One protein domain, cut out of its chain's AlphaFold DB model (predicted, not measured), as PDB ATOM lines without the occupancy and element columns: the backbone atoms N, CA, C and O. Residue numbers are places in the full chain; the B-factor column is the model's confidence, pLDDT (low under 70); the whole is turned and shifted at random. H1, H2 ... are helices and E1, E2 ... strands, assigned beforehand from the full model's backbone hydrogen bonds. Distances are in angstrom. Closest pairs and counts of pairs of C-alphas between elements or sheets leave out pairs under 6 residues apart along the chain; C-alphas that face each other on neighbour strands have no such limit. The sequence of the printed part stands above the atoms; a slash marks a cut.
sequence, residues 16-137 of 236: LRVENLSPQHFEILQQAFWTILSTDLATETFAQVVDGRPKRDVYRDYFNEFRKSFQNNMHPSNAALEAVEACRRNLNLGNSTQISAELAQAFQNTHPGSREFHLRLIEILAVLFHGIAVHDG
ATOM      1  N   LEU A  16     248.843 312.997 400.272       67.94
ATOM      2  CA  LEU A  16     249.225 314.365 399.960       67.94
ATOM      3  C   LEU A  16     250.012 314.386 398.655       67.94
ATOM      4  O   LEU A  16     250.869 313.537 398.398       67.94
ATOM      5  N   ARG A  17     249.725 315.396 397.837       76.88
ATOM      6  CA  ARG A  17     250.550 315.708 396.676       76.88
ATOM      7  C   ARG A  17     251.874 316.295 397.136       76.88
ATOM      8  O   ARG A  17     251.915 317.096 398.070       76.88
ATOM      9  N   VAL A  18     252.942 315.925 396.443       77.38
ATOM     10  CA  VAL A  18     254.307 316.367 396.752       77.38
ATOM     11  C   VAL A  18     254.461 317.889 396.610       77.38
ATOM     12  O   VAL A  18     255.245 318.498 397.329       77.38
ATOM     13  N   GLU A  19     253.658 318.525 395.754       76.69
ATOM     14  CA  GLU A  19     253.623 319.986 395.569       76.69
ATOM     15  C   GLU A  19     253.162 320.775 396.810       76.69
ATOM     16  O   GLU A  19     253.394 321.977 396.887       76.69
ATOM     17  N   ASN A  20     252.558 320.111 397.804       83.88
ATOM     18  CA  ASN A  20     252.122 320.743 399.055       83.88
ATOM     19  C   ASN A  20     253.223 320.791 400.132       83.88
ATOM     20  O   ASN A  20     252.970 321.235 401.257       83.88
ATOM     21  N   LEU A  21     254.424 320.289 399.835       86.69
ATOM     22  CA  LEU A  21     255.583 320.445 400.713       86.69
ATOM     23  C   LEU A  21     256.021 321.916 400.767       86.69
ATOM     24  O   LEU A  21     255.719 322.698 399.865       86.69
ATOM     25  N   SER A  22     256.757 322.303 401.814       90.12
ATOM     26  CA  SER A  22     257.380 323.628 401.845       90.12
ATOM     27  C   SER A  22     258.245 323.840 400.589       90.12
ATOM     28  O   SER A  22     258.829 322.871 400.087       90.12
ATOM     29  N   PRO A  23     258.389 325.085 400.097       90.62
ATOM     30  CA  PRO A  23     259.175 325.360 398.895       90.62
ATOM     31  C   PRO A  23     260.599 324.791 398.962       90.62
ATOM     32  O   PRO A  23     261.051 324.146 398.023       90.62
ATOM     33  N   GLN A  24     261.270 324.927 400.111       93.44
ATOM     34  CA  GLN A  24     262.634 324.430 400.299       93.44
ATOM     35  C   GLN A  24     262.713 322.895 400.257       93.44
ATOM     36  O   GLN A  24     263.598 322.333 399.611       93.44
ATOM     37  N   HIS A  25     261.796 322.197 400.936       93.38
ATOM     38  CA  HIS A  25     261.749 320.729 400.927       93.38
ATOM     39  C   HIS A  25     261.386 320.192 399.542       93.38
ATOM     40  O   HIS A  25     261.963 319.196 399.103       93.38
ATOM     41  N   PHE A  26     260.459 320.860 398.851       91.56
ATOM     42  CA  PHE A  26     260.049 320.511 397.497       91.56
ATOM     43  C   PHE A  26     261.186 320.678 396.490       91.56
ATOM     44  O   PHE A  26     261.425 319.765 395.705       91.56
ATOM     45  N   GLU A  27     261.921 321.793 396.531       92.25
ATOM     46  CA  GLU A  27     263.065 322.043 395.642       92.25
ATOM     47  C   GLU A  27     264.145 320.968 395.792       92.25
ATOM     48  O   GLU A  27     264.586 320.391 394.797       92.25
ATOM     49  N   ILE A  28     264.523 320.633 397.031       94.50
ATOM     50  CA  ILE A  28     265.534 319.599 397.297       94.50
ATOM     51  C   ILE A  28     265.051 318.227 396.814       94.50
ATOM     52  O   ILE A  28     265.805 317.492 396.173       94.50
ATOM     53  N   LEU A  29     263.793 317.878 397.098       92.75
ATOM     54  CA  LEU A  29     263.207 316.619 396.650       92.75
ATOM     55  C   LEU A  29     263.150 316.539 395.122       92.75
ATOM     56  O   LEU A  29     263.550 315.528 394.550       92.75
ATOM     57  N   GLN A  30     262.693 317.604 394.465       91.75
ATOM     58  CA  GLN A  30     262.613 317.690 393.013       91.75
ATOM     59  C   GLN A  30     263.998 317.554 392.380       91.75
ATOM     60  O   GLN A  30     264.171 316.782 391.436       91.75
ATOM     61  N   GLN A  31     264.998 318.249 392.920       94.00
ATOM     62  CA  GLN A  31     266.369 318.146 392.441       94.00
ATOM     63  C   GLN A  31     266.907 316.720 392.593       94.00
ATOM     64  O   GLN A  31     267.454 316.171 391.635       94.00
ATOM     65  N   ALA A  32     266.741 316.099 393.762       94.62
ATOM     66  CA  ALA A  32     267.213 314.738 394.010       94.62
ATOM     67  C   ALA A  32     266.516 313.717 393.097       94.62
ATOM     68  O   ALA A  32     267.172 312.854 392.511       94.62
ATOM     69  N   PHE A  33     265.203 313.861 392.920       92.31
ATOM     70  CA  PHE A  33     264.391 313.027 392.044       92.31
ATOM     71  C   PHE A  33     264.897 313.061 390.596       92.31
ATOM     72  O   PHE A  33     265.196 312.014 390.018       92.31
ATOM     73  N   TRP A  34     265.079 314.258 390.027       91.94
ATOM     74  CA  TRP A  34     265.573 314.402 388.656       91.94
ATOM     75  C   TRP A  34     267.038 314.012 388.501       91.94
ATOM     76  O   TRP A  34     267.404 313.427 387.485       91.94
ATOM     77  N   THR A  35     267.864 314.267 389.516       94.62
ATOM     78  CA  THR A  35     269.262 313.823 389.518       94.62
ATOM     79  C   THR A  35     269.328 312.305 389.387       94.62
ATOM     80  O   THR A  35     270.034 311.809 388.516       94.62
ATOM     81  N   ILE A  36     268.538 311.560 390.165       92.44
ATOM     82  CA  ILE A  36     268.503 310.095 390.080       92.44
ATOM     83  C   ILE A  36     267.991 309.631 388.710       92.44
ATOM     84  O   ILE A  36     268.657 308.820 388.068       92.44
ATOM     85  N   LEU A  37     266.869 310.169 388.215       89.69
ATOM     86  CA  LEU A  37     266.301 309.775 386.913       89.69
ATOM     87  C   LEU A  37     267.153 310.179 385.697       89.69
ATOM     88  O   LEU A  37     266.952 309.659 384.598       89.69
ATOM     89  N   SER A  38     268.094 311.106 385.870       90.75
ATOM     90  CA  SER A  38     269.066 311.461 384.832       90.75
ATOM     91  C   SER A  38     270.213 310.456 384.701       90.75
ATOM     92  O   SER A  38     270.956 310.525 383.728       90.75
ATOM     93  N   THR A  39     270.359 309.520 385.644       92.25
ATOM     94  CA  THR A  39     271.447 308.535 385.613       92.25
ATOM     95  C   THR A  39     271.169 307.391 384.637       92.25
ATOM     96  O   THR A  39     270.033 306.922 384.493       92.25
ATOM     97  N   ASP A  40     272.238 306.866 384.036       88.88
ATOM     98  CA  ASP A  40     272.177 305.661 383.200       88.88
ATOM     99  C   ASP A  40     271.678 304.453 384.001       88.88
ATOM    100  O   ASP A  40     270.879 303.664 383.508       88.88
ATOM    101  N   LEU A  41     272.075 304.355 385.277       87.69
ATOM    102  CA  LEU A  41     271.648 303.280 386.171       87.69
ATOM    103  C   LEU A  41     270.130 303.273 386.388       87.69
ATOM    104  O   LEU A  41     269.518 302.204 386.366       87.69
ATOM    105  N   ALA A  42     269.513 304.440 386.602       88.44
ATOM    106  CA  ALA A  42     268.061 304.534 386.724       88.44
ATOM    107  C   ALA A  42     267.382 304.132 385.409       88.44
ATOM    108  O   ALA A  42     266.454 303.326 385.431       88.44
ATOM    109  N   THR A  43     267.890 304.622 384.276       89.25
ATOM    110  CA  THR A  43     267.362 304.299 382.942       89.25
ATOM    111  C   THR A  43     267.411 302.793 382.669       89.25
ATOM    112  O   THR A  43     266.390 302.195 382.338       89.25
ATOM    113  N   GLU A  44     268.564 302.153 382.893       85.44
ATOM    114  CA  GLU A  44     268.729 300.705 382.725       85.44
ATOM    115  C   GLU A  44     267.811 299.930 383.682       85.44
ATOM    116  O   GLU A  44     267.159 298.974 383.269       85.44
ATOM    117  N   THR A  45     267.699 300.363 384.943       84.31
ATOM    118  CA  THR A  45     266.869 299.683 385.950       84.31
ATOM    119  C   THR A  45     265.381 299.747 385.610       84.31
ATOM    120  O   THR A  45     264.707 298.721 385.662       84.31
ATOM    121  N   PHE A  46     264.849 300.918 385.251       85.62
ATOM    122  CA  PHE A  46     263.444 301.030 384.854       85.62
ATOM    123  C   PHE A  46     263.171 300.277 383.550       85.62
ATOM    124  O   PHE A  46     262.126 299.648 383.428       85.62
ATOM    125  N   ALA A  47     264.123 300.241 382.615       84.62
ATOM    126  CA  ALA A  47     263.949 299.488 381.376       84.62
ATOM    127  C   ALA A  47     263.928 297.970 381.639       84.62
ATOM    128  O   ALA A  47     263.121 297.256 381.050       84.62
ATOM    129  N   GLN A  48     264.725 297.478 382.598       77.94
ATOM    130  CA  GLN A  48     264.616 296.095 383.084       77.94
ATOM    131  C   GLN A  48     263.234 295.812 383.691       77.94
ATOM    132  O   GLN A  48     262.678 294.746 383.439       77.94
ATOM    133  N   VAL A  49     262.666 296.754 384.455       78.69
ATOM    134  CA  VAL A  49     261.313 296.623 385.030       78.69
ATOM    135  C   VAL A  49     260.244 296.569 383.935       78.69
ATOM    136  O   VAL A  49     259.376 295.698 383.984       78.69
ATOM    137  N   VAL A  50     260.323 297.443 382.929       78.12
ATOM    138  CA  VAL A  50     259.398 297.462 381.782       78.12
ATOM    139  C   VAL A  50     259.448 296.142 381.006       78.12
ATOM    140  O   VAL A  50     258.397 295.602 380.664       78.12
ATOM    141  N   ASP A  51     260.651 295.602 380.794       73.44
ATOM    142  CA  ASP A  51     260.887 294.298 380.160       73.44
ATOM    143  C   ASP A  51     260.568 293.095 381.077       73.44
ATOM    144  O   ASP A  51     260.757 291.947 380.671       73.44
ATOM    145  N   GLY A  52     260.172 293.312 382.337       68.19
ATOM    146  CA  GLY A  52     259.921 292.235 383.302       68.19
ATOM    147  C   GLY A  52     261.147 291.361 383.606       68.19
ATOM    148  O   GLY A  52     261.003 290.167 383.875       68.19
ATOM    149  N   ARG A  53     262.359 291.923 383.532       63.31
ATOM    150  CA  ARG A  53     263.627 291.203 383.726       63.31
ATOM    151  C   ARG A  53     264.128 291.324 385.169       63.31
ATOM    152  O   ARG A  53     264.071 292.411 385.746       63.31
ATOM    153  N   PRO A  54     264.695 290.252 385.754       57.47
ATOM    154  CA  PRO A  54     265.441 290.380 387.000       57.47
ATOM    155  C   PRO A  54     266.665 291.284 386.793       57.47
ATOM    156  O   PRO A  54     267.260 291.307 385.713       57.47
ATOM    157  N   LYS A  55     267.076 292.014 387.842       57.31
ATOM    158  CA  LYS A  55     268.262 292.885 387.779       57.31
ATOM    159  C   LYS A  55     269.495 292.067 387.381       57.31
ATOM    160  O   LYS A  55     269.814 291.079 388.041       57.31
ATOM    161  N   ARG A  56     270.207 292.497 386.333       52.94
ATOM    162  CA  ARG A  56     271.359 291.806 385.708       52.94
ATOM    163  C   ARG A  56     272.353 291.203 386.711       52.94
ATOM    164  O   ARG A  56     272.723 290.035 386.601       52.94
ATOM    165  N   ASP A  57     272.763 291.987 387.706       55.50
ATOM    166  CA  ASP A  57     273.764 291.568 388.698       55.50
ATOM    167  C   ASP A  57     273.203 290.538 389.696       55.50
ATOM    168  O   ASP A  57     273.935 289.730 390.257       55.50
ATOM    169  N   VAL A  58     271.880 290.496 389.875       53.12
ATOM    170  CA  VAL A  58     271.203 289.481 390.689       53.12
ATOM    171  C   VAL A  58     271.190 288.123 390.001       53.12
ATOM    172  O   VAL A  58     271.207 287.123 390.698       53.12
ATOM    173  N   TYR A  59     271.211 288.049 388.672       50.50
ATOM    174  CA  TYR A  59     271.204 286.760 387.976       50.50
ATOM    175  C   TYR A  59     272.607 286.142 387.863       50.50
ATOM    176  O   TYR A  59     272.786 284.950 388.117       50.50
ATOM    177  N   ARG A  60     273.618 286.959 387.531       51.06
ATOM    178  CA  ARG A  60     275.002 286.490 387.313       51.06
ATOM    179  C   ARG A  60     275.632 285.870 388.567       51.06
ATOM    180  O   ARG A  60     276.473 284.989 388.440       51.06
ATOM    181  N   ASP A  61     275.210 286.306 389.751       52.00
ATOM    182  CA  ASP A  61     275.774 285.848 391.025       52.00
ATOM    183  C   ASP A  61     275.293 284.441 391.448       52.00
ATOM    184  O   ASP A  61     275.879 283.867 392.363       52.00
ATOM    185  N   TYR A  62     274.255 283.866 390.817       45.66
ATOM    186  CA  TYR A  62     273.595 282.651 391.338       45.66
ATOM    187  C   TYR A  62     273.487 281.475 390.363       45.66
ATOM    188  O   TYR A  62     273.198 280.365 390.809       45.66
ATOM    189  N   PHE A  63     273.708 281.666 389.060       47.94
ATOM    190  CA  PHE A  63     273.391 280.637 388.067       47.94
ATOM    191  C   PHE A  63     274.635 280.137 387.315       47.94
ATOM    192  O   PHE A  63     275.222 280.860 386.514       47.94
ATOM    193  N   ASN A  64     275.011 278.873 387.550       47.22
ATOM    194  CA  ASN A  64     276.057 278.160 386.794       47.22
ATOM    195  C   ASN A  64     275.524 277.490 385.509       47.22
ATOM    196  O   ASN A  64     276.313 276.957 384.732       47.22
ATOM    197  N   GLU A  65     274.206 277.491 385.274       50.25
ATOM    198  CA  GLU A  65     273.592 276.779 384.147       50.25
ATOM    199  C   GLU A  65     273.216 277.689 382.966       50.25
ATOM    200  O   GLU A  65     272.544 278.716 383.061       50.25
ATOM    201  N   PHE A  66     273.678 277.287 381.789       47.81
ATOM    202  CA  PHE A  66     273.612 278.059 380.558       47.81
ATOM    203  C   PHE A  66     272.208 278.041 379.941       47.81
ATOM    204  O   PHE A  66     271.866 277.134 379.186       47.81
ATOM    205  N   ARG A  67     271.405 279.088 380.162       47.41
ATOM    206  CA  ARG A  67     270.234 279.364 379.311       47.41
ATOM    207  C   ARG A  67     270.574 280.406 378.241       47.41
ATOM    208  O   ARG A  67     270.790 281.577 378.548       47.41
ATOM    209  N   LYS A  68     270.581 279.988 376.968       47.41
ATOM    210  CA  LYS A  68     270.880 280.847 375.798       47.41
ATOM    211  C   LYS A  68     269.988 282.092 375.716       47.41
ATOM    212  O   LYS A  68     270.470 283.165 375.364       47.41
ATOM    213  N   SER A  69     268.718 281.973 376.107       46.50
ATOM    214  CA  SER A  69     267.754 283.080 376.118       46.50
ATOM    215  C   SER A  69     268.116 284.217 377.085       46.50
ATOM    216  O   SER A  69     267.613 285.322 376.923       46.50
ATOM    217  N   PHE A  70     269.023 283.997 378.044       49.94
ATOM    218  CA  PHE A  70     269.470 285.028 378.989       49.94
ATOM    219  C   PHE A  70     270.751 285.742 378.534       49.94
ATOM    220  O   PHE A  70     270.906 286.929 378.806       49.94
ATOM    221  N   GLN A  71     271.634 285.076 377.775       50.62
ATOM    222  CA  GLN A  71     272.827 285.718 377.192       50.62
ATOM    223  C   GLN A  71     272.458 286.809 376.181       50.62
ATOM    224  O   GLN A  71     273.072 287.873 376.173       50.62
ATOM    225  N   ASN A  72     271.413 286.579 375.385       51.62
ATOM    226  CA  ASN A  72     270.930 287.561 374.410       51.62
ATOM    227  C   ASN A  72     270.139 288.711 375.061       51.62
ATOM    228  O   ASN A  72     269.814 289.689 374.396       51.62
ATOM    229  N   ASN A  73     269.845 288.602 376.360       51.50
ATOM    230  CA  ASN A  73     268.965 289.490 377.113       51.50
ATOM    231  C   ASN A  73     269.687 290.183 378.289       51.50
ATOM    232  O   ASN A  73     269.058 290.572 379.274       51.50
ATOM    233  N   MET A  74     271.011 290.363 378.187       58.22
ATOM    234  CA  MET A  74     271.818 291.049 379.210       58.22
ATOM    235  C   MET A  74     271.565 292.559 379.304       58.22
ATOM    236  O   MET A  74     271.852 293.155 380.341       58.22
ATOM    237  N   HIS A  75     271.019 293.160 378.248       69.19
ATOM    238  CA  HIS A  75     270.627 294.565 378.209       69.19
ATOM    239  C   HIS A  75     269.119 294.688 377.980       69.19
ATOM    240  O   HIS A  75     268.549 293.823 377.300       69.19
ATOM    241  N   PRO A  76     268.472 295.726 378.539       76.25
ATOM    242  CA  PRO A  76     267.088 296.042 378.209       76.25
ATOM    243  C   PRO A  76     266.892 296.186 376.700       76.25
ATOM    244  O   PRO A  76     267.809 296.582 375.978       76.25
ATOM    245  N   SER A  77     265.696 295.861 376.227       80.00
ATOM    246  CA  SER A  77     265.317 296.055 374.836       80.00
ATOM    247  C   SER A  77     265.310 297.545 374.476       80.00
ATOM    248  O   SER A  77     265.024 298.403 375.314       80.00
ATOM    249  N   ASN A  78     265.569 297.873 373.203       84.75
ATOM    250  CA  ASN A  78     265.431 299.255 372.725       84.75
ATOM    251  C   ASN A  78     264.006 299.787 372.949       84.75
ATOM    252  O   ASN A  78     263.844 300.951 373.291       84.75
ATOM    253  N   ALA A  79     262.987 298.928 372.835       82.19
ATOM    254  CA  ALA A  79     261.600 299.289 373.110       82.19
ATOM    255  C   ALA A  79     261.383 299.696 374.579       82.19
ATOM    256  O   ALA A  79     260.712 300.689 374.847       82.19
ATOM    257  N   ALA A  80     261.982 298.977 375.534       82.06
ATOM    258  CA  ALA A  80     261.921 299.351 376.943       82.06
ATOM    259  C   ALA A  80     262.695 300.638 377.241       82.06
ATOM    260  O   ALA A  80     262.213 301.470 378.006       82.06
ATOM    261  N   LEU A  81     263.858 300.839 376.615       87.25
ATOM    262  CA  LEU A  81     264.606 302.094 376.732       87.25
ATOM    263  C   LEU A  81     263.791 303.281 376.198       87.25
ATOM    264  O   LEU A  81     263.636 304.280 376.899       87.25
ATOM    265  N   GLU A  82     263.196 303.151 375.012       87.75
ATOM    266  CA  GLU A  82     262.322 304.177 374.434       87.75
ATOM    267  C   GLU A  82     261.086 304.442 375.306       87.75
ATOM    268  O   GLU A  82     260.698 305.600 375.486       87.75
ATOM    269  N   ALA A  83     260.485 303.398 375.886       85.19
ATOM    270  CA  ALA A  83     259.352 303.528 376.798       85.19
ATOM    271  C   ALA A  83     259.730 304.301 378.070       85.19
ATOM    272  O   ALA A  83     259.007 305.216 378.469       85.19
ATOM    273  N   VAL A  84     260.885 304.001 378.671       87.19
ATOM    274  CA  VAL A  84     261.399 304.729 379.840       87.19
ATOM    275  C   VAL A  84     261.706 306.181 379.492       87.19
ATOM    276  O   VAL A  84     261.344 307.082 380.248       87.19
ATOM    277  N   GLU A  85     262.317 306.449 378.339       87.62
ATOM    278  CA  GLU A  85     262.568 307.819 377.890       87.62
ATOM    279  C   GLU A  85     261.274 308.594 377.624       87.62
ATOM    280  O   GLU A  85     261.178 309.782 377.952       87.62
ATOM    281  N   ALA A  86     260.271 307.942 377.033       85.62
ATOM    282  CA  ALA A  86     258.956 308.523 376.805       85.62
ATOM    283  C   ALA A  86     258.235 308.816 378.121       85.62
ATOM    284  O   ALA A  86     257.674 309.904 378.268       85.62
ATOM    285  N   CYS A  87     258.298 307.899 379.088       83.25
ATOM    286  CA  CYS A  87     257.788 308.139 380.430       83.25
ATOM    287  C   CYS A  87     258.509 309.338 381.055       83.25
ATOM    288  O   CYS A  87     257.867 310.330 381.396       83.25
ATOM    289  N   ARG A  88     259.848 309.342 381.071       85.62
ATOM    290  CA  ARG A  88     260.661 310.428 381.643       85.62
ATOM    291  C   ARG A  88     260.326 311.806 381.072       85.62
ATOM    292  O   ARG A  88     260.290 312.771 381.827       85.62
ATOM    293  N   ARG A  89     260.061 311.908 379.764       86.00
ATOM    294  CA  ARG A  89     259.656 313.166 379.106       86.00
ATOM    295  C   ARG A  89     258.278 313.668 379.541       86.00
ATOM    296  O   ARG A  89     258.052 314.873 379.525       86.00
ATOM    297  N   ASN A  90     257.376 312.762 379.909       82.69
ATOM    298  CA  ASN A  90     255.998 313.078 380.286       82.69
ATOM    299  C   ASN A  90     255.772 313.094 381.809       82.69
ATOM    300  O   ASN A  90     254.708 313.521 382.262       82.69
ATOM    301  N   LEU A  91     256.750 312.645 382.602       82.06
ATOM    302  CA  LEU A  91     256.661 312.608 384.058       82.06
ATOM    303  C   LEU A  91     256.509 314.018 384.634       82.06
ATOM    304  O   LEU A  91     257.353 314.895 384.453       82.06
ATOM    305  N   ASN A  92     255.443 314.204 385.409       77.81
ATOM    306  CA  ASN A  92     255.219 315.406 386.196       77.81
ATOM    307  C   ASN A  92     255.187 315.045 387.686       77.81
ATOM    308  O   ASN A  92     254.223 314.447 388.169       77.81
ATOM    309  N   LEU A  93     256.240 315.429 388.411       73.69
ATOM    310  CA  LEU A  93     256.415 315.113 389.831       73.69
ATOM    311  C   LEU A  93     255.286 315.668 390.723       73.69
ATOM    312  O   LEU A  93     254.940 315.046 391.718       73.69
ATOM    313  N   GLY A  94     254.697 316.819 390.374       62.41
ATOM    314  CA  GLY A  94     253.650 317.460 391.184       62.41
ATOM    315  C   GLY A  94     252.302 316.739 391.122       62.41
ATOM    316  O   GLY A  94     251.618 316.602 392.136       62.41
ATOM    317  N   ASN A  95     251.945 316.215 389.945       58.97
ATOM    318  CA  ASN A  95     250.630 315.619 389.697       58.97
ATOM    319  C   ASN A  95     250.604 314.088 389.767       58.97
ATOM    320  O   ASN A  95     249.544 313.515 390.020       58.97
ATOM    321  N   SER A  96     251.733 313.423 389.509       56.72
ATOM    322  CA  SER A  96     251.738 311.985 389.220       56.72
ATOM    323  C   SER A  96     251.975 311.091 390.438       56.72
ATOM    324  O   SER A  96     251.915 309.871 390.304       56.72
ATOM    325  N   THR A  97     252.268 311.650 391.615       66.56
ATOM    326  CA  THR A  97     252.674 310.847 392.774       66.56
ATOM    327  C   THR A  97     252.135 311.404 394.088       66.56
ATOM    328  O   THR A  97     252.275 312.584 394.407       66.56
ATOM    329  N   GLN A  98     251.496 310.525 394.859       77.94
ATOM    330  CA  GLN A  98     250.979 310.821 396.193       77.94
ATOM    331  C   GLN A  98     251.865 310.149 397.240       77.94
ATOM    332  O   GLN A  98     252.249 308.993 397.082       77.94
ATOM    333  N   ILE A  99     252.156 310.866 398.320       83.62
ATOM    334  CA  ILE A  99     252.820 310.327 399.513       83.62
ATOM    335  C   ILE A  99     251.846 310.388 400.688       83.62
ATOM    336  O   ILE A  99     250.916 311.195 400.687       83.62
ATOM    337  N   SER A 100     252.012 309.533 401.698       86.38
ATOM    338  CA  SER A 100     251.132 309.594 402.869       86.38
ATOM    339  C   SER A 100     251.309 310.925 403.604       86.38
ATOM    340  O   SER A 100     252.405 311.493 403.642       86.38
ATOM    341  N   ALA A 101     250.230 311.420 404.216       86.38
ATOM    342  CA  ALA A 101     250.288 312.642 405.013       86.38
ATOM    343  C   ALA A 101     251.321 312.550 406.149       86.38
ATOM    344  O   ALA A 101     252.047 313.504 406.413       86.38
ATOM    345  N   GLU A 102     251.432 311.375 406.770       88.62
ATOM    346  CA  GLU A 102     252.408 311.093 407.823       88.62
ATOM    347  C   GLU A 102     253.848 311.223 407.320       88.62
ATOM    348  O   GLU A 102     254.667 311.874 407.969       88.62
ATOM    349  N   LEU A 103     254.153 310.658 406.147       87.69
ATOM    350  CA  LEU A 103     255.487 310.720 405.558       87.69
ATOM    351  C   LEU A 103     255.844 312.148 405.131       87.69
ATOM    352  O   LEU A 103     256.945 312.622 405.412       87.69
ATOM    353  N   ALA A 104     254.895 312.855 404.512       89.75
ATOM    354  CA  ALA A 104     255.061 314.257 404.148       89.75
ATOM    355  C   ALA A 104     255.364 315.115 405.383       89.75
ATOM    356  O   ALA A 104     256.337 315.870 405.393       89.75
ATOM    357  N   GLN A 105     254.578 314.961 406.452       90.88
ATOM    358  CA  GLN A 105     254.771 315.704 407.694       90.88
ATOM    359  C   GLN A 105     256.102 315.352 408.363       90.88
ATOM    360  O   GLN A 105     256.821 316.245 408.812       90.88
ATOM    361  N   ALA A 106     256.459 314.066 408.409       92.06
ATOM    362  CA  ALA A 106     257.721 313.615 408.976       92.06
ATOM    363  C   ALA A 106     258.920 314.224 408.242       92.06
ATOM    364  O   ALA A 106     259.872 314.641 408.893       92.06
ATOM    365  N   PHE A 107     258.860 314.333 406.913       93.00
ATOM    366  CA  PHE A 107     259.890 315.008 406.129       93.00
ATOM    367  C   PHE A 107     259.929 316.516 406.401       93.00
ATOM    368  O   PHE A 107     261.000 317.051 406.685       93.00
ATOM    369  N   GLN A 108     258.777 317.192 406.408       93.19
ATOM    370  CA  GLN A 108     258.699 318.633 406.689       93.19
ATOM    371  C   GLN A 108     259.222 319.008 408.081       93.19
ATOM    372  O   GLN A 108     259.802 320.075 408.257       93.19
ATOM    373  N   ASN A 109     259.077 318.115 409.062       94.81
ATOM    374  CA  ASN A 109     259.561 318.326 410.425       94.81
ATOM    375  C   ASN A 109     261.089 318.191 410.568       94.81
ATOM    376  O   ASN A 109     261.621 318.427 411.653       94.81
ATOM    377  N   THR A 110     261.805 317.790 409.513       96.12
ATOM    378  CA  THR A 110     263.268 317.658 409.546       96.12
ATOM    379  C   THR A 110     263.970 318.907 409.022       96.12
ATOM    380  O   THR A 110     263.503 319.565 408.092       96.12
ATOM    381  N   HIS A 111     265.133 319.216 409.602       94.19
ATOM    382  CA  HIS A 111     265.966 320.338 409.174       94.19
ATOM    383  C   HIS A 111     266.825 319.947 407.957       94.19
ATOM    384  O   HIS A 111     267.576 318.968 408.060       94.19
ATOM    385  N   PRO A 112     266.805 320.704 406.844       93.50
ATOM    386  CA  PRO A 112     267.660 320.449 405.685       93.50
ATOM    387  C   PRO A 112     269.135 320.254 406.059       93.50
ATOM    388  O   PRO A 112     269.689 320.979 406.883       93.50
ATOM    389  N   GLY A 113     269.777 319.232 405.494       90.06
ATOM    390  CA  GLY A 113     271.172 318.895 405.801       90.06
ATOM    391  C   GLY A 113     271.389 318.048 407.066       90.06
ATOM    392  O   GLY A 113     272.479 317.511 407.242       90.06
ATOM    393  N   SER A 114     270.376 317.857 407.919       96.06
ATOM    394  CA  SER A 114     270.456 316.901 409.040       96.06
ATOM    395  C   SER A 114     270.459 315.447 408.550       96.06
ATOM    396  O   SER A 114     269.987 315.143 407.453       96.06
ATOM    397  N   ARG A 115     270.965 314.511 409.361       95.44
ATOM    398  CA  ARG A 115     270.945 313.080 409.017       95.44
ATOM    399  C   ARG A 115     269.511 312.572 408.840       95.44
ATOM    400  O   ARG A 115     269.231 311.821 407.910       95.44
ATOM    401  N   GLU A 116     268.611 313.009 409.709       94.31
ATOM    402  CA  GLU A 116     267.190 312.669 409.700       94.31
ATOM    403  C   GLU A 116     266.519 313.142 408.409       94.31
ATOM    404  O   GLU A 116     265.773 312.381 407.796       94.31
ATOM    405  N   PHE A 117     266.839 314.356 407.953       94.69
ATOM    406  CA  PHE A 117     266.342 314.884 406.684       94.69
ATOM    407  C   PHE A 117     266.752 314.012 405.497       94.69
ATOM    408  O   PHE A 117     265.908 313.668 404.674       94.69
ATOM    409  N   HIS A 118     268.018 313.592 405.424       92.69
ATOM    410  CA  HIS A 118     268.483 312.726 404.338       92.69
ATOM    411  C   HIS A 118     267.782 311.363 404.338       92.69
ATOM    412  O   HIS A 118     267.434 310.856 403.275       92.69
ATOM    413  N   LEU A 119     267.528 310.780 405.514       95.19
ATOM    414  CA  LEU A 119     266.783 309.522 405.615       95.19
ATOM    415  C   LEU A 119     265.343 309.677 405.118       95.19
ATOM    416  O   LEU A 119     264.882 308.852 404.334       95.19
ATOM    417  N   ARG A 120     264.656 310.754 405.518       94.06
ATOM    418  CA  ARG A 120     263.289 311.043 405.057       94.06
ATOM    419  C   ARG A 120     263.225 311.369 403.567       94.06
ATOM    420  O   ARG A 120     262.282 310.958 402.898       94.06
ATOM    421  N   LEU A 121     264.247 312.034 403.031       92.69
ATOM    422  CA  LEU A 121     264.386 312.270 401.596       92.69
ATOM    423  C   LEU A 121     264.501 310.947 400.825       92.69
ATOM    424  O   LEU A 121     263.778 310.745 399.854       92.69
ATOM    425  N   ILE A 122     265.364 310.028 401.275       93.50
ATOM    426  CA  ILE A 122     265.519 308.699 400.657       93.50
ATOM    427  C   ILE A 122     264.215 307.899 400.742       93.50
ATOM    428  O   ILE A 122     263.834 307.258 399.768       93.50
ATOM    429  N   GLU A 123     263.519 307.953 401.878       92.62
ATOM    430  CA  GLU A 123     262.237 307.272 402.080       92.62
ATOM    431  C   GLU A 123     261.178 307.749 401.078       92.62
ATOM    432  O   GLU A 123     260.568 306.928 400.393       92.62
ATOM    433  N   ILE A 124     261.011 309.068 400.918       90.62
ATOM    434  CA  ILE A 124     260.092 309.626 399.918       90.62
ATOM    435  C   ILE A 124     260.519 309.218 398.509       90.62
ATOM    436  O   ILE A 124     259.692 308.719 397.752       90.62
ATOM    437  N   LEU A 125     261.797 309.371 398.153       91.00
ATOM    438  CA  LEU A 125     262.304 308.983 396.833       91.00
ATOM    439  C   LEU A 125     262.028 307.504 396.525       91.00
ATOM    440  O   LEU A 125     261.585 307.186 395.424       91.00
ATOM    441  N   ALA A 126     262.220 306.608 397.496       88.00
ATOM    442  CA  ALA A 126     261.930 305.186 397.340       88.00
ATOM    443  C   ALA A 126     260.443 304.928 397.046       88.00
ATOM    444  O   ALA A 126     260.128 304.178 396.124       88.00
ATOM    445  N   VAL A 127     259.535 305.585 397.777       86.50
ATOM    446  CA  VAL A 127     258.084 305.489 397.539       86.50
ATOM    447  C   VAL A 127     257.716 306.015 396.148       86.50
ATOM    448  O   VAL A 127     256.945 305.374 395.434       86.50
ATOM    449  N   LEU A 128     258.294 307.145 395.732       86.00
ATOM    450  CA  LEU A 128     258.040 307.739 394.418       86.00
ATOM    451  C   LEU A 128     258.498 306.821 393.281       86.00
ATOM    452  O   LEU A 128     257.729 306.548 392.361       86.00
ATOM    453  N   PHE A 129     259.729 306.307 393.350       86.00
ATOM    454  CA  PHE A 129     260.255 305.399 392.330       86.00
ATOM    455  C   PHE A 129     259.519 304.065 392.302       86.00
ATOM    456  O   PHE A 129     259.316 303.517 391.223       86.00
ATOM    457  N   HIS A 130     259.075 303.567 393.456       84.69
ATOM    458  CA  HIS A 130     258.208 302.398 393.508       84.69
ATOM    459  C   HIS A 130     256.876 302.659 392.794       84.69
ATOM    460  O   HIS A 130     256.458 301.844 391.980       84.69
ATOM    461  N   GLY A 131     256.245 303.815 393.028       78.62
ATOM    462  CA  GLY A 131     255.014 304.203 392.334       78.62
ATOM    463  C   GLY A 131     255.176 304.245 390.810       78.62
ATOM    464  O   GLY A 131     254.329 303.717 390.093       78.62
ATOM    465  N   ILE A 132     256.290 304.800 390.324       78.50
ATOM    466  CA  ILE A 132     256.631 304.820 388.891       78.50
ATOM    467  C   ILE A 132     256.844 303.397 388.371       78.50
ATOM    468  O   ILE A 132     256.245 303.011 387.376       78.50
ATOM    469  N   ALA A 133     257.627 302.582 389.083       77.31
ATOM    470  CA  ALA A 133     257.899 301.202 388.692       77.31
ATOM    471  C   ALA A 133     256.632 300.333 388.640       77.31
ATOM    472  O   ALA A 133     256.560 299.429 387.817       77.31
ATOM    473  N   VAL A 134     255.637 300.587 389.496       73.56
ATOM    474  CA  VAL A 134     254.342 299.887 389.465       73.56
ATOM    475  C   VAL A 134     253.464 300.379 388.316       73.56
ATOM    476  O   VAL A 134     252.775 299.571 387.703       73.56
ATOM    477  N   HIS A 135     253.476 301.681 388.017       67.31
ATOM    478  CA  HIS A 135     252.720 302.234 386.892       67.31
ATOM    479  C   HIS A 135     253.284 301.777 385.538       67.31
ATOM    480  O   HIS A 135     252.518 301.426 384.644       67.31
ATOM    481  N   ASP A 136     254.613 301.740 385.424       62.09
ATOM    482  CA  ASP A 136     255.340 301.404 384.196       62.09
ATOM    483  C   ASP A 136     255.698 299.912 384.085       62.09
ATOM    484  O   ASP A 136     256.087 299.417 383.025       62.09
ATOM    485  N   GLY A 137     255.575 299.169 385.183       54.22
ATOM    486  CA  GLY A 137     255.855 297.742 385.240       54.22
ATOM    487  C   GLY A 137     254.752 296.931 384.570       54.22
ATOM    488  O   GLY A 137     253.594 296.974 384.976       54.22
TER     489      GLY A 137
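Overview. This is residues 16 to 137 of the 236 residues of an uncharacterized protein of Emergomyces africanus (UniProt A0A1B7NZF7). A long helix, H7, runs aslant through the body, with the short helix H6 folded back on its first part, H1 crossing close by, and H2 meeting its last residues. H5 packs across H2, and from the H2 and H5 end a loop with the small helices H3 and H4 reaches out, its residues 61 to 69 sticking out free. The printed part has 122 residues, with seven named helices and one named strand in the order H1, H2, H3, H4, H5, E1, H6, H7, and its class is mostly helix. The whole is loose, with a radius of gyration of the C-alphas of 17.0 A, and elongated, spanning 52 by 30 by 21 A.

Along the chain. From the first printed residue, Leu 16, the backbone leads to H1, residues 23 to 37, 20.9 A long, whose C-alpha 23 is at (259.175, 325.360, 398.895). H2 is residues 40 to 50, 15.2 A long. H3 is residues 56 to 60 and H4 residues 68 to 71. H5, residues 78 to 90, is 18.4 A long, with C-alpha 78 at (265.431, 299.255, 372.725). E1 is residues 98 to 100, and H6, residues 101 to 108, follows it with no residue between. H7, residues 115 to 136, is 31.6 A long and ends with C-alpha 136 at (255.340, 301.404, 384.196).

Arrangement. H7 is the hub, touching three helices. H6 and H7 form a helical hairpin; they touch, closest at the C-alphas of Phe 107 and Arg 120, 5.3 A apart, at a steep tilt of 44 degrees, opposite ways. H1 and H7 only just touch, with 3 pairs of C-alphas within 8 A; the closest C-alphas, of Phe 33 and Leu 125, are 6.6 A apart, and the tilt is steep, 54 degrees, the same way. H7 touches H2 with residues 133 to 136 alone, the closest C-alphas being those of Val 50 and Asp 136, 6.2 A apart. H2 and H5 touch and are about perpendicular at 73 degrees; the closest C-alphas, of Ala 47 and Ala 80, are 4.9 A apart. H3 and H4 touch no helix. E1 pairs with no named strand, but residues 16 to 17 pair antiparallel with its residues 98 to 99; its closest C-alpha to H7 is that of Ile 99, 7.3 A from that of Ile 124. In H1, H2, H3, H5, H6 and H7 every O i to N i+4 pair is within hydrogen-bond range; H4 is too short for such a pair, and its one O i to N i+3 pair is within range.

Size, cuts and confidence. The C-alphas farthest apart, of Ser 22 and Phe 66, are 52.9 A from each other. The printed part has no cut, and no link between named elements is long. The mean pLDDT of the printed part is 79.0; it is under 70 at residue 16, residues 52 to 75, residues 94 to 97 and residues 135 to 137.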